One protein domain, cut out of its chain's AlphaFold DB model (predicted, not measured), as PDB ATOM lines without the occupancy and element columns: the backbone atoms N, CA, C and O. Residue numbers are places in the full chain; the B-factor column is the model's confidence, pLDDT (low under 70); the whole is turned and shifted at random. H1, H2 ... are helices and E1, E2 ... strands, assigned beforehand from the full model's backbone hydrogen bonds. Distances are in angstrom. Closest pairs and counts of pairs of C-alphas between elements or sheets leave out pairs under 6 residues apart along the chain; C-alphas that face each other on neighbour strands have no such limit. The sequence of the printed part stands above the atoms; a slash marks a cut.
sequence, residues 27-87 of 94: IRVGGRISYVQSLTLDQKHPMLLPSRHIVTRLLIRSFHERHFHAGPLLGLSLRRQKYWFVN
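AT A GLANCE: This is residues 27 to 87 of the 94 residues of an uncharacterized protein of Araneus ventricosus (UniProt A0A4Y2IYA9). What shape do these atoms make? They form an open frame with few contacts: E1 and E2 lie side by side as a two-strand parallel ribbon, H2 makes one end, and H3 leads back from the H2 end to E2. Beyond the ribbon, at the end away from H2, residues 27 to 40 make a wide loop with no named element, and it leads into the short H1. How much is printed, and in what order? There are 61 residues, with three named helices and two named strands in the order H1, E1, H2, H3, E2, and the class is mixed, helices and strands. How large is the outline? The whole is only just compact, close to loose, with a radius of gyration of the C-alphas of 12.4 A, and spans 34 by 22 by 15 A.

IN THESE COORDINATES: What comes first? After residues 27 to 40, H1 takes residues 41 to 44, from C-alpha 41 at (136.356, 98.527, 132.663), and is 5.0 A long. E1 follows at residues 47 to 50, 9.9 A long. Where are the longer helices? H2 is residues 54 to 66, 18.2 A long, with C-alpha 54 at (129.872, 121.965, 135.016). H3 is residues 72 to 80, 12.2 A long. Where is the last element? E2 is residues 83 to 86, 9.6 A long, ending with C-alpha 86 at (138.948, 116.148, 126.324).

HOW THE PARTS SIT: What is near H1? H1 and H3 are close but not clearly touching, the closest C-alphas being those of Gln 43 and Arg 80, 7.8 A apart. H1 and H2 are apart. How do the strands pair? E1 and E2 are parallel neighbours at 37 degrees, with N 49 and O 84 at 2.8 A and N 86 and O 49 at 3.1 A, within hydrogen-bond range. With H2 and H3 between them they form a strand-helix-strand unit, two parallel neighbour strands joined through helices, and its crossover is right-handed. How do the two longer helices meet? H2, with residues 60 to 64 alone, and H3 only just touch, with 3 pairs of C-alphas within 8 A, the closest being those of Phe 63 and Gly 75, 6.9 A apart. They run opposite ways at a steep tilt of 62 degrees. What do the helix backbones show? In H2 and H3 every O i to N i+4 pair is within hydrogen-bond range; H1 is too short for such a pair, and its 1 pair of O i and N i+3 is within range.

THE WHOLE: How far does it reach? The two C-alphas farthest apart are those of Tyr 35 and Phe 68, at 34.7 A. Is anything cut or long? The printed part has no cut, and the four links between named elements are tight. Where is confidence low? The mean pLDDT of the printed part is 76.9, and residues 68, 70 and 86 to 87 are under 70.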
ATOM      1  N   ILE A  27     130.306 108.193 125.754       74.25
ATOM      2  CA  ILE A  27     131.472 107.937 124.910       74.25
ATOM      3  C   ILE A  27     132.643 107.543 125.821       74.25
ATOM      4  O   ILE A  27     132.988 108.269 126.756       74.25
ATOM      5  N   ARG A  28     133.268 106.395 125.554       77.94
ATOM      6  CA  ARG A  28     134.466 105.912 126.257       77.94
ATOM      7  C   ARG A  28     135.647 105.854 125.299       77.94
ATOM      8  O   ARG A  28     135.483 105.691 124.094       77.94
ATOM      9  N   VAL A  29     136.855 106.009 125.833       76.69
ATOM     10  CA  VAL A  29     138.072 105.927 125.017       76.69
ATOM     11  C   VAL A  29     138.500 104.467 124.867       76.69
ATOM     12  O   VAL A  29     138.741 103.779 125.856       76.69
ATOM     13  N   GLY A  30     138.627 103.996 123.625       70.94
ATOM     14  CA  GLY A  30     139.261 102.714 123.312       70.94
ATOM     15  C   GLY A  30     140.763 102.757 123.611       70.94
ATOM     16  O   GLY A  30     141.464 103.656 123.146       70.94
ATOM     17  N   GLY A  31     141.258 101.814 124.417       70.56
ATOM     18  CA  GLY A  31     142.649 101.776 124.874       70.56
ATOM     19  C   GLY A  31     143.474 100.636 124.270       70.56
ATOM     20  O   GLY A  31     142.949  99.660 123.748       70.56
ATOM     21  N   ARG A  32     144.806 100.724 124.397       70.00
ATOM     22  CA  ARG A  32     145.735  99.608 124.098       70.00
ATOM     23  C   ARG A  32     145.827  98.584 125.238       70.00
ATOM     24  O   ARG A  32     146.434  97.536 125.071       70.00
ATOM     25  N   ILE A  33     145.245  98.901 126.395       76.94
ATOM     26  CA  ILE A  33     145.258  98.088 127.624       76.94
ATOM     27  C   ILE A  33     143.988  97.241 127.799       76.94
ATOM     28  O   ILE A  33     143.812  96.610 128.836       76.94
ATOM     29  N   SER A  34     143.116  97.203 126.789       71.12
ATOM     30  CA  SER A  34     141.817  96.514 126.830       71.12
ATOM     31  C   SER A  34     141.944  95.015 127.132       71.12
ATOM     32  O   SER A  34     141.112  94.457 127.837       71.12
ATOM     33  N   TYR A  35     143.044  94.387 126.700       71.38
ATOM     34  CA  TYR A  35     143.312  92.958 126.911       71.38
ATOM     35  C   TYR A  35     143.801  92.605 128.334       71.38
ATOM     36  O   TYR A  35     143.948  91.437 128.684       71.38
ATOM     37  N   VAL A  36     144.083  93.593 129.189       77.62
ATOM     38  CA  VAL A  36     144.619  93.330 130.533       77.62
ATOM     39  C   VAL A  36     143.493  92.903 131.475       77.62
ATOM     40  O   VAL A  36     142.746  93.739 131.973       77.62
ATOM     41  N   GLN A  37     143.385  91.607 131.763       72.06
ATOM     42  CA  GLN A  37     142.298  91.037 132.577       72.06
ATOM     43  C   GLN A  37     142.219  91.593 134.011       72.06
ATOM     44  O   GLN A  37     141.131  91.712 134.558       72.06
ATOM     45  N   SER A  38     143.343  92.001 134.610       81.38
ATOM     46  CA  SER A  38     143.386  92.507 135.992       81.38
ATOM     47  C   SER A  38     142.866  93.941 136.177       81.38
ATOM     48  O   SER A  38     142.812  94.422 137.309       81.38
ATOM     49  N   LEU A  39     142.511  94.644 135.095       78.12
ATOM     50  CA  LEU A  39     142.026  96.025 135.145       78.12
ATOM     51  C   LEU A  39     140.504  96.107 135.027       78.12
ATOM     52  O   LEU A  39     139.875  95.379 134.261       78.12
ATOM     53  N   THR A  40     139.921  97.068 135.742       80.00
ATOM     54  CA  THR A  40     138.484  97.365 135.653       80.00
ATOM     55  C   THR A  40     138.124  98.029 134.320       80.00
ATOM     56  O   THR A  40     138.963  98.681 133.693       80.00
ATOM     57  N   LEU A  41     136.859  97.916 133.900       77.12
ATOM     58  CA  LEU A  41     136.356  98.527 132.663       77.12
ATOM     59  C   LEU A  41     136.626 100.040 132.606       77.12
ATOM     60  O   LEU A  41     137.042 100.544 131.573       77.12
ATOM     61  N   ASP A  42     136.478 100.766 133.717       75.75
ATOM     62  CA  ASP A  42     136.760 102.209 133.763       75.75
ATOM     63  C   ASP A  42     138.250 102.545 133.593       75.75
ATOM     64  O   ASP A  42     138.584 103.614 133.084       75.75
ATOM     65  N   GLN A  43     139.144 101.634 133.988       76.12
ATOM     66  CA  GLN A  43     140.586 101.782 133.776       76.12
ATOM     67  C   GLN A  43     140.983 101.436 132.342       76.12
ATOM     68  O   GLN A  43     141.860 102.092 131.783       76.12
ATOM     69  N   LYS A  44     140.341 100.425 131.746       79.69
ATOM     70  CA  LYS A  44     140.545 100.024 130.346       79.69
ATOM     71  C   LYS A  44     139.971 101.055 129.371       79.69
ATOM     72  O   LYS A  44     140.626 101.429 128.399       79.69
ATOM     73  N   HIS A  45     138.763 101.520 129.678       80.12
ATOM     74  CA  HIS A  45     137.905 102.362 128.855       80.12
ATOM     75  C   HIS A  45     137.353 103.532 129.677       80.12
ATOM     76  O   HIS A  45     136.169 103.542 130.045       80.12
ATOM     77  N   PRO A  46     138.196 104.533 129.988       81.44
ATOM     78  CA  PRO A  46     137.772 105.674 130.781       81.44
ATOM     79  C   PRO A  46     136.678 106.468 130.063       81.44
ATOM     80  O   PRO A  46     136.699 106.644 128.839       81.44
ATOM     81  N   MET A  47     135.734 106.981 130.850       83.00
ATOM     82  CA  MET A  47     134.615 107.778 130.351       83.00
ATOM     83  C   MET A  47     135.093 109.140 129.861       83.00
ATOM     84  O   MET A  47     135.824 109.844 130.564       83.00
ATOM     85  N   LEU A  48     134.658 109.533 128.668       81.56
ATOM     86  CA  LEU A  48     134.993 110.819 128.085       81.56
ATOM     87  C   LEU A  48     134.204 111.924 128.789       81.56
ATOM     88  O   LEU A  48     132.978 111.976 128.710       81.56
ATOM     89  N   LEU A  49     134.911 112.838 129.452       80.31
ATOM     90  CA  LEU A  49     134.307 114.022 130.052       80.31
ATOM     91  C   LEU A  49     134.677 115.283 129.256       80.31
ATOM     92  O   LEU A  49     135.869 115.574 129.072       80.31
ATOM     93  N   PRO A  50     133.689 116.096 128.837       77.81
ATOM     94  CA  PRO A  50     133.957 117.415 128.282       77.81
ATOM     95  C   PRO A  50     134.591 118.315 129.351       77.81
ATOM     96  O   PRO A  50     134.002 118.585 130.399       77.81
ATOM     97  N   SER A  51     135.799 118.821 129.096       70.62
ATOM     98  CA  SER A  51     136.574 119.610 130.072       70.62
ATOM     99  C   SER A  51     135.877 120.887 130.550       70.62
ATOM    100  O   SER A  51     136.110 121.331 131.671       70.62
ATOM    101  N   ARG A  52     135.004 121.468 129.720       72.75
ATOM    102  CA  ARG A  52     134.301 122.734 129.993       72.75
ATOM    103  C   ARG A  52     132.938 122.571 130.670       72.75
ATOM    104  O   ARG A  52     132.300 123.570 130.983       72.75
ATOM    105  N   HIS A  53     132.490 121.342 130.912       81.06
ATOM    106  CA  HIS A  53     131.175 121.098 131.497       81.06
ATOM    107  C   HIS A  53     131.171 121.295 133.021       81.06
ATOM    108  O   HIS A  53     132.175 121.064 133.702       81.06
ATOM    109  N   ILE A  54     130.024 121.698 133.577       81.81
ATOM    110  CA  ILE A  54     129.872 121.965 135.016       81.81
ATOM    111  C   ILE A  54     130.173 120.727 135.873       81.81
ATOM    112  O   ILE A  54     130.836 120.837 136.903       81.81
ATOM    113  N   VAL A  55     129.786 119.545 135.389       81.62
ATOM    114  CA  VAL A  55     130.059 118.252 136.039       81.62
ATOM    115  C   VAL A  55     131.560 118.028 136.213       81.62
ATOM    116  O   VAL A  55     132.009 117.674 137.300       81.62
ATOM    117  N   THR A  56     132.354 118.319 135.181       80.69
ATOM    118  CA  THR A  56     133.815 118.204 135.230       80.69
ATOM    119  C   THR A  56     134.386 119.102 136.317       80.69
ATOM    120  O   THR A  56     135.165 118.627 137.138       80.69
ATOM    121  N   ARG A  57     133.963 120.372 136.382       81.56
ATOM    122  CA  ARG A  57     134.424 121.334 137.401       81.56
ATOM    123  C   ARG A  57     134.091 120.884 138.822       81.56
ATOM    124  O   ARG A  57     134.961 120.942 139.688       81.56
ATOM    125  N   LEU A  58     132.865 120.415 139.048       84.00
ATOM    126  CA  LEU A  58     132.436 119.883 140.345       84.00
ATOM    127  C   LEU A  58     133.243 118.641 140.731       84.00
ATOM    128  O   LEU A  58     133.676 118.516 141.876       84.00
ATOM    129  N   LEU A  59     133.535 117.771 139.763       81.94
ATOM    130  CA  LEU A  59     134.397 116.618 139.975       81.94
ATOM    131  C   LEU A  59     135.817 117.048 140.375       81.94
ATOM    132  O   LEU A  59     136.328 116.529 141.364       81.94
ATOM    133  N   ILE A  60     136.427 118.020 139.677       78.81
ATOM    134  CA  ILE A  60     137.757 118.559 140.034       78.81
ATOM    135  C   ILE A  60     137.742 119.099 141.468       78.81
ATOM    136  O   ILE A  60     138.604 118.733 142.263       78.81
ATOM    137  N   ARG A  61     136.752 119.936 141.797       82.00
ATOM    138  CA  ARG A  61     136.629 120.576 143.110       82.00
ATOM    139  C   ARG A  61     136.464 119.551 144.227       82.00
ATOM    140  O   ARG A  61     137.230 119.569 145.180       82.00
ATOM    141  N   SER A  62     135.543 118.602 144.063       82.44
ATOM    142  CA  SER A  62     135.324 117.553 145.061       82.44
ATOM    143  C   SER A  62     136.557 116.671 145.261       82.44
ATOM    144  O   SER A  62     136.757 116.123 146.340       82.44
ATOM    145  N   PHE A  63     137.379 116.498 144.221       78.62
ATOM    146  CA  PHE A  63     138.614 115.731 144.307       78.62
ATOM    147  C   PHE A  63     139.701 116.517 145.040       78.62
ATOM    148  O   PHE A  63     140.401 115.955 145.876       78.62
ATOM    149  N   HIS A  64     139.807 117.813 144.749       80.25
ATOM    150  CA  HIS A  64     140.725 118.733 145.409       80.25
ATOM    151  C   HIS A  64     140.444 118.851 146.913       80.25
ATOM    152  O   HIS A  64     141.369 118.737 147.713       80.25
ATOM    153  N   GLU A  65     139.168 118.994 147.288       80.38
ATOM    154  CA  GLU A  65     138.720 119.053 148.686       80.38
ATOM    155  C   GLU A  65     138.950 117.714 149.410       80.38
ATOM    156  O   GLU A  65     139.445 117.697 150.532       80.38
ATOM    157  N   ARG A  66     138.675 116.573 148.755       79.25
ATOM    158  CA  ARG A  66     138.860 115.236 149.356       79.25
ATOM    159  C   ARG A  66     140.317 114.820 149.549       79.25
ATOM    160  O   ARG A  66     140.591 114.005 150.420       79.25
ATOM    161  N   HIS A  67     141.236 115.339 148.738       71.50
ATOM    162  CA  HIS A  67     142.649 114.947 148.784       71.50
ATOM    163  C   HIS A  67     143.540 116.030 149.402       71.50
ATOM    164  O   HIS A  67     144.728 116.067 149.093       71.50
ATOM    165  N   PHE A  68     142.985 116.910 150.248       67.31
ATOM    166  CA  PHE A  68     143.733 117.936 150.992       67.31
ATOM    167  C   PHE A  68     144.703 118.746 150.113       67.31
ATOM    168  O   PHE A  68     145.865 118.928 150.463       67.31
ATOM    169  N   HIS A  69     144.250 119.205 148.943       70.25
ATOM    170  CA  HIS A  69     145.095 119.932 147.982       70.25
ATOM    171  C   HIS A  69     146.258 119.123 147.389       70.25
ATOM    172  O   HIS A  69     147.252 119.704 146.950       70.25
ATOM    173  N   ALA A  70     146.127 117.794 147.310       64.50
ATOM    174  CA  ALA A  70     147.011 116.957 146.511       64.50
ATOM    175  C   ALA A  70     147.322 117.631 145.169       64.50
ATOM    176  O   ALA A  70     146.413 118.078 144.458       64.50
ATOM    177  N   GLY A  71     148.617 117.721 144.857       71.50
ATOM    178  CA  GLY A  71     149.103 118.503 143.730       71.50
ATOM    179  C   GLY A  71     148.382 118.156 142.419       71.50
ATOM    180  O   GLY A  71     147.917 117.022 142.245       71.50
ATOM    181  N   PRO A  72     148.313 119.094 141.457       72.88
ATOM    182  CA  PRO A  72     147.536 118.934 140.223       72.88
ATOM    183  C   PRO A  72     147.821 117.630 139.470       72.88
ATOM    184  O   PRO A  72     146.919 117.051 138.860       72.88
ATOM    185  N   LEU A  73     149.064 117.146 139.552       75.25
ATOM    186  CA  LEU A  73     149.506 115.895 138.952       75.25
ATOM    187  C   LEU A  73     148.849 114.671 139.603       75.25
ATOM    188  O   LEU A  73     148.315 113.833 138.885       75.25
ATOM    189  N   LEU A  74     148.811 114.590 140.939       76.44
ATOM    190  CA  LEU A  74     148.201 113.461 141.650       76.44
ATOM    191  C   LEU A  74     146.695 113.398 141.376       76.44
ATOM    192  O   LEU A  74     146.160 112.341 141.041       76.44
ATOM    193  N   GLY A  75     146.027 114.555 141.423       78.00
ATOM    194  CA  GLY A  75     144.615 114.654 141.071       78.00
ATOM    195  C   GLY A  75     144.338 114.256 139.620       78.00
ATOM    196  O   GLY A  75     143.301 113.666 139.326       78.00
ATOM    197  N   LEU A  76     145.240 114.562 138.686       77.00
ATOM    198  CA  LEU A  76     145.107 114.147 137.290       77.00
ATOM    199  C   LEU A  76     145.303 112.635 137.119       77.00
ATOM    200  O   LEU A  76     144.493 112.003 136.444       77.00
ATOM    201  N   SER A  77     146.331 112.058 137.746       77.38
ATOM    202  CA  SER A  77     146.639 110.624 137.687       77.38
ATOM    203  C   SER A  77     145.485 109.774 138.200       77.38
ATOM    204  O   SER A  77     145.058 108.839 137.528       77.38
ATOM    205  N   LEU A  78     144.933 110.138 139.358       76.44
ATOM    206  CA  LEU A  78     143.830 109.401 139.972       76.44
ATOM    207  C   LEU A  78     142.543 109.516 139.149       76.44
ATOM    208  O   LEU A  78     141.824 108.536 138.978       76.44
ATOM    209  N   ARG A  79     142.267 110.692 138.569       76.69
ATOM    210  CA  ARG A  79     141.087 110.872 137.712       76.69
ATOM    211  C   ARG A  79     141.217 110.150 136.375       76.69
ATOM    212  O   ARG A  79     140.213 109.628 135.910       76.69
ATOM    213  N   ARG A  80     142.421 110.043 135.800       79.94
ATOM    214  CA  ARG A  80     142.673 109.304 134.545       79.94
ATOM    215  C   ARG A  80     142.403 107.806 134.631       79.94
ATOM    216  O   ARG A  80     142.225 107.185 133.593       79.94
ATOM    217  N   GLN A  81     142.328 107.242 135.836       80.31
ATOM    218  CA  GLN A  81     141.926 105.847 136.027       80.31
ATOM    219  C   GLN A  81     140.438 105.600 135.750       80.31
ATOM    220  O   GLN A  81     140.043 104.448 135.656       80.31
ATOM    221  N   LYS A  82     139.610 106.652 135.685       79.00
ATOM    222  CA  LYS A  82     138.159 106.532 135.456       79.00
ATOM    223  C   LYS A  82     137.611 107.488 134.397       79.00
ATOM    224  O   LYS A  82     136.619 107.188 133.741       79.00
ATOM    225  N   TYR A  83     138.243 108.646 134.231       81.56
ATOM    226  CA  TYR A  83     137.763 109.741 133.398       81.56
ATOM    227  C   TYR A  83     138.853 110.240 132.458       81.56
ATOM    228  O   TYR A  83     139.971 110.558 132.873       81.56
ATOM    229  N   TRP A  84     138.491 110.394 131.192       82.50
ATOM    230  CA  TRP A  84     139.327 111.005 130.177       82.50
ATOM    231  C   TRP A  84     138.812 112.404 129.848       82.50
ATOM    232  O   TRP A  84     137.743 112.575 129.271       82.50
ATOM    233  N   PHE A  85     139.575 113.432 130.211       78.44
ATOM    234  CA  PHE A  85     139.209 114.811 129.903       78.44
ATOM    235  C   PHE A  85     139.627 115.167 128.477       78.44
ATOM    236  O   PHE A  85     140.821 115.167 128.159       78.44
ATOM    237  N   VAL A  86     138.663 115.549 127.637       69.12
ATOM    238  CA  VAL A  86     138.948 116.148 126.324       69.12
ATOM    239  C   VAL A  86     139.683 117.465 126.572       69.12
ATOM    240  O   VAL A  86     139.100 118.397 127.126       69.12
ATOM    241  N   ASN A  87     140.965 117.538 126.203       64.19
ATOM    242  CA  ASN A  87     141.880 118.650 126.507       64.19
ATOM    243  C   ASN A  87     142.373 118.713 127.976       64.19
ATOM    244  O   ASN A  87     142.458 119.778 128.579       64.19
TER     245      ASN A  87